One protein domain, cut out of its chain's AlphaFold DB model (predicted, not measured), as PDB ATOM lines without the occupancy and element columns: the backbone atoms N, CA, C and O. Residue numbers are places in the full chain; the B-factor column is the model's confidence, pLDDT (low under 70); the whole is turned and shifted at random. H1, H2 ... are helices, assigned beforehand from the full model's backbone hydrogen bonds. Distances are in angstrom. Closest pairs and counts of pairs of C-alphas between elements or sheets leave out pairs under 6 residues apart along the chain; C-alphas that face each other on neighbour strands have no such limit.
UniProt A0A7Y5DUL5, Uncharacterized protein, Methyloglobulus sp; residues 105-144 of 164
ATOM      1  N   SER A 105     153.024 143.222 202.835       93.88
ATOM      2  CA  SER A 105     153.526 143.427 201.480       93.88
ATOM      3  C   SER A 105     155.053 143.617 201.496       93.88
ATOM      4  O   SER A 105     155.595 144.183 202.457       93.88
ATOM      5  N   PRO A 106     155.764 143.235 200.419       95.19
ATOM      6  CA  PRO A 106     157.211 143.435 200.329       95.19
ATOM      7  C   PRO A 106     157.630 144.900 200.528       95.19
ATOM      8  O   PRO A 106     158.650 145.186 201.150       95.19
ATOM      9  N   VAL A 107     156.808 145.849 200.064       94.75
ATOM     10  CA  VAL A 107     157.052 147.290 200.241       94.75
ATOM     11  C   VAL A 107     157.011 147.678 201.718       94.75
ATOM     12  O   VAL A 107     157.880 148.417 202.176       94.75
ATOM     13  N   THR A 108     156.057 147.151 202.491       94.19
ATOM     14  CA  THR A 108     155.987 147.394 203.938       94.19
ATOM     15  C   THR A 108     157.198 146.810 204.663       94.19
ATOM     16  O   THR A 108     157.759 147.479 205.528       94.19
ATOM     17  N   LEU A 109     157.661 145.614 204.279       95.81
ATOM     18  CA  LEU A 109     158.874 145.011 204.849       95.81
ATOM     19  C   LEU A 109     160.137 145.825 204.535       95.81
ATOM     20  O   LEU A 109     161.002 145.965 205.401       95.81
ATOM     21  N   ALA A 110     160.233 146.396 203.333       95.75
ATOM     22  CA  ALA A 110     161.328 147.287 202.956       95.75
ATOM     23  C   ALA A 110     161.283 148.611 203.741       95.75
ATOM     24  O   ALA A 110     162.301 149.067 204.258       95.75
ATOM     25  N   ILE A 111     160.098 149.206 203.917       94.75
ATOM     26  CA  ILE A 111     159.921 150.413 204.746       94.75
ATOM     27  C   ILE A 111     160.265 150.131 206.212       94.75
ATOM     28  O   ILE A 111     160.916 150.951 206.861       94.75
ATOM     29  N   ARG A 112     159.858 148.972 206.742       94.69
ATOM     30  CA  ARG A 112     160.214 148.548 208.100       94.69
ATOM     31  C   ARG A 112     161.732 148.439 208.238       94.69
ATOM     32  O   ARG A 112     162.275 148.971 209.202       94.69
ATOM     33  N   LYS A 113     162.427 147.890 207.232       94.94
ATOM     34  CA  LYS A 113     163.894 147.845 207.214       94.94
ATOM     35  C   LYS A 113     164.538 149.231 207.227       94.94
ATOM     36  O   LYS A 113     165.473 149.462 207.984       94.94
ATOM     37  N   MET A 114     164.026 150.166 206.425       93.62
ATOM     38  CA  MET A 114     164.504 151.556 206.430       93.62
ATOM     39  C   MET A 114     164.352 152.188 207.820       93.62
ATOM     40  O   MET A 114     165.269 152.844 208.308       93.62
ATOM     41  N   ARG A 115     163.224 151.941 208.497       91.62
ATOM     42  CA  ARG A 115     162.993 152.440 209.860       91.62
ATOM     43  C   ARG A 115     163.940 151.807 210.882       91.62
ATOM     44  O   ARG A 115     164.440 152.520 211.743       91.62
ATOM     45  N   GLU A 116     164.201 150.503 210.787       91.81
ATOM     46  CA  GLU A 116     165.200 149.813 211.623       91.81
ATOM     47  C   GLU A 116     166.595 150.425 211.468       91.81
ATOM     48  O   GLU A 116     167.334 150.531 212.441       91.81
ATOM     49  N   ASN A 117     166.929 150.883 210.261       92.12
ATOM     50  CA  ASN A 117     168.178 151.586 209.979       92.12
ATOM     51  C   ASN A 117     168.178 153.050 210.476       92.12
ATOM     52  O   ASN A 117     169.143 153.775 210.238       92.12
ATOM     53  N   GLY A 118     167.112 153.508 211.141       90.62
ATOM     54  CA  GLY A 118     166.980 154.868 211.666       90.62
ATOM     55  C   GLY A 118     166.515 155.907 210.642       90.62
ATOM     56  O   GLY A 118     166.527 157.102 210.938       90.62
ATOM     57  N   GLU A 119     166.091 155.498 209.442       92.00
ATOM     58  CA  GLU A 119     165.590 156.439 208.440       92.00
ATOM     59  C   GLU A 119     164.201 156.975 208.818       92.00
ATOM     60  O   GLU A 119     163.296 156.239 209.222       92.00
ATOM     61  N   THR A 120     163.989 158.274 208.601       88.94
ATOM     62  CA  THR A 120     162.656 158.873 208.717       88.94
ATOM     63  C   THR A 120     161.801 158.471 207.515       88.94
ATOM     64  O   THR A 120     162.164 158.692 206.356       88.94
ATOM     65  N   ILE A 121     160.639 157.872 207.781       90.81
ATOM     66  CA  ILE A 121     159.739 157.399 206.728       90.81
ATOM     67  C   ILE A 121     158.876 158.555 206.223       90.81
ATOM     68  O   ILE A 121     158.142 159.181 206.980       90.81
ATOM     69  N   SER A 122     158.951 158.809 204.919       91.56
ATOM     70  CA  SER A 122     158.138 159.792 204.199       91.56
ATOM     71  C   SER A 122     157.588 159.181 202.907       91.56
ATOM     72  O   SER A 122     157.957 158.064 202.533       91.56
ATOM     73  N   GLY A 123     156.752 159.921 202.169       90.88
ATOM     74  CA  GLY A 123     156.279 159.489 200.847       90.88
ATOM     75  C   GLY A 123     157.420 159.182 199.864       90.88
ATOM     76  O   GLY A 123     157.323 158.244 199.072       90.88
ATOM     77  N   ALA A 124     158.552 159.887 199.975       91.88
ATOM     78  CA  ALA A 124     159.747 159.587 199.187       91.88
ATOM     79  C   ALA A 124     160.346 158.216 199.549       91.88
ATOM     80  O   ALA A 124     160.759 157.473 198.656       91.88
ATOM     81  N   SER A 125     160.355 157.844 200.833       93.19
ATOM     82  CA  SER A 125     160.792 156.516 201.290       93.19
ATOM     83  C   SER A 125     159.877 155.406 200.768       93.19
ATOM     84  O   SER A 125     160.380 154.387 200.304       93.19
ATOM     85  N   VAL A 126     158.558 155.630 200.725       92.69
ATOM     86  CA  VAL A 126     157.602 154.679 200.122       92.69
ATOM     87  C   VAL A 126     157.893 154.475 198.632       92.69
ATOM     88  O   VAL A 126     157.988 153.339 198.169       92.69
ATOM     89  N   GLY A 127     158.103 155.562 197.882       94.12
ATOM     90  CA  GLY A 127     158.447 155.484 196.460       94.12
ATOM     91  C   GLY A 127     159.785 154.784 196.197       94.12
ATOM     92  O   GLY A 127     159.901 154.021 195.238       94.12
ATOM     93  N   ARG A 128     160.791 154.997 197.062       94.00
ATOM     94  CA  ARG A 128     162.068 154.262 197.015       94.00
ATOM     95  C   ARG A 128     161.858 152.768 197.256       94.00
ATOM     96  O   ARG A 128     162.312 151.976 196.439       94.00
ATOM     97  N   ALA A 129     161.135 152.401 198.313       95.62
ATOM     98  CA  ALA A 129     160.846 151.008 198.635       95.62
ATOM     99  C   ALA A 129     160.099 150.302 197.491       95.62
ATOM    100  O   ALA A 129     160.467 149.198 197.105       95.62
ATOM    101  N   PHE A 130     159.105 150.960 196.886       96.00
ATOM    102  CA  PHE A 130     158.386 150.414 195.733       96.00
ATOM    103  C   PHE A 130     159.311 150.141 194.537       96.00
ATOM    104  O   PHE A 130     159.241 149.066 193.941       96.00
ATOM    105  N   ARG A 131     160.205 151.086 194.200       96.50
ATOM    106  CA  ARG A 131     161.197 150.895 193.128       96.50
ATOM    107  C   ARG A 131     162.139 149.736 193.427       96.50
ATOM    108  O   ARG A 131     162.273 148.851 192.593       96.50
ATOM    109  N   GLN A 132     162.697 149.688 194.633       95.69
ATOM    110  CA  GLN A 132     163.610 148.621 195.044       95.69
ATOM    111  C   GLN A 132     162.949 147.239 194.999       95.69
ATOM    112  O   GLN A 132     163.569 146.270 194.569       95.69
ATOM    113  N   VAL A 133     161.679 147.134 195.402       96.06
ATOM    114  CA  VAL A 133     160.916 145.880 195.302       96.06
ATOM    115  C   VAL A 133     160.721 145.484 193.840       96.06
ATOM    116  O   VAL A 133     160.944 144.329 193.491       96.06
ATOM    117  N   LYS A 134     160.346 146.433 192.976       96.31
ATOM    118  CA  LYS A 134     160.148 146.188 191.540       96.31
ATOM    119  C   LYS A 134     161.443 145.783 190.826       96.31
ATOM    120  O   LYS A 134     161.402 144.962 189.916       96.31
ATOM    121  N   GLU A 135     162.568 146.363 191.224       96.25
ATOM    122  CA  GLU A 135     163.903 146.095 190.675       96.25
ATOM    123  C   GLU A 135     164.564 144.846 191.285       96.25
ATOM    124  O   GLU A 135     165.614 144.423 190.811       96.25
ATOM    125  N   GLY A 136     163.974 144.252 192.330       94.50
ATOM    126  CA  GLY A 136     164.545 143.100 193.037       94.50
ATOM    127  C   GLY A 136     165.754 143.436 193.921       94.50
ATOM    128  O   GLY A 136     166.491 142.538 194.313       94.50
ATOM    129  N   THR A 137     165.966 144.714 194.243       94.38
ATOM    130  CA  THR A 137     167.103 145.222 195.036       94.38
ATOM    131  C   THR A 137     166.735 145.543 196.488       94.38
ATOM    132  O   THR A 137     167.585 145.973 197.269       94.38
ATOM    133  N   ALA A 138     165.465 145.365 196.869       92.88
ATOM    134  CA  ALA A 138     164.979 145.669 198.210       92.88
ATOM    135  C   ALA A 138     165.596 144.762 199.281       92.88
ATOM    136  O   ALA A 138     165.623 143.540 199.154       92.88
ATOM    137  N   VAL A 139     166.009 145.382 200.389       93.00
ATOM    138  CA  VAL A 139     166.362 144.678 201.625       93.00
ATOM    139  C   VAL A 139     165.141 144.683 202.536       93.00
ATOM    140  O   VAL A 139     164.592 145.742 202.843       93.00
ATOM    141  N   PHE A 140     164.718 143.501 202.970       94.88
ATOM    142  CA  PHE A 140     163.541 143.332 203.816       94.88
ATOM    143  C   PHE A 140     163.910 143.260 205.299       94.88
ATOM    144  O   PHE A 140     165.002 142.826 205.671       94.88
ATOM    145  N   SER A 141     162.984 143.700 206.151       93.06
ATOM    146  CA  SER A 141     163.065 143.498 207.597       93.06
ATOM    147  C   SER A 141     163.003 142.005 207.922       93.06
ATOM    148  O   SER A 141     162.264 141.254 207.283       93.06
ATOM    149  N   SER A 142     163.761 141.584 208.935       91.00
ATOM    150  CA  SER A 142     163.653 140.236 209.501       91.00
ATOM    151  C   SER A 142     162.389 140.061 210.347       91.00
ATOM    152  O   SER A 142     161.927 138.937 210.519       91.00
ATOM    153  N   ASN A 143     161.807 141.154 210.855       90.44
ATOM    154  CA  ASN A 143     160.507 141.131 211.508       90.44
ATOM    155  C   ASN A 143     159.402 141.164 210.443       90.44
ATOM    156  O   ASN A 143     158.971 142.228 209.989       90.44
ATOM    157  N   THR A 144     158.912 139.982 210.080       91.25
ATOM    158  CA  THR A 144     157.817 139.799 209.121       91.25
ATOM    159  C   THR A 144     156.438 139.716 209.776       91.25
ATOM    160  O   THR A 144     155.438 139.610 209.065       91.25
TER     161      THR A 144
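What this domain is: This is residues 105 to 144 of the 164 residues of an uncharacterized protein of Methyloglobulus sp (UniProt A0A7Y5DUL5). The longest helix, H2, and the shorter H1 make a lopsided V: H1 packs with its first turns on the latter part of H2, and the two spread apart toward the end of H1 and the beginning of H2, where residues 117 to 122 bridge the open side. After H2 the chain folds back past H1 as a tail without a named element, residues 136 to 144. The printed part has 40 residues with two named helices, H1 then H2 along the chain, and no named strand; the class is all helix. The whole is compact and rounded, with a radius of gyration of the C-alphas of 8.9 A and spans of 23 by 22 by 14 A.

Where its parts are: H2 holds residues 123 to 135 and measures 18.5 A from first to last C-alpha, from C-alpha 123 at (156.279, 159.489, 200.847) to C-alpha 135 at (163.903, 146.095, 190.675). H1 holds residues 106 to 116 and measures 15.2 A, beginning with C-alpha 106 at (157.211, 143.435, 200.329).

How they stand to each other: H2 and H1 touch, with 10 pairs of C-alphas within 8 A. Their closest C-alphas are those of Ala 129 and Val 107, 5.5 A apart. Their lines stand at a steep tilt of 55 degrees, and they run opposite ways. Their centres are 9.8 A apart. In H1 and H2 every O i to N i+4 pair is within hydrogen-bond range.

The domain as a whole: The C-alphas farthest apart in the domain are those of Gly 118 and Lys 134, at 23.0 A, while those of Ser 105 and Thr 144, the first and last printed, are 9.5 A apart. The link from H1 to H2, six residues, is short. The printed part has no cut. The mean pLDDT of the printed part is 93.5, and no printed residue is under 70.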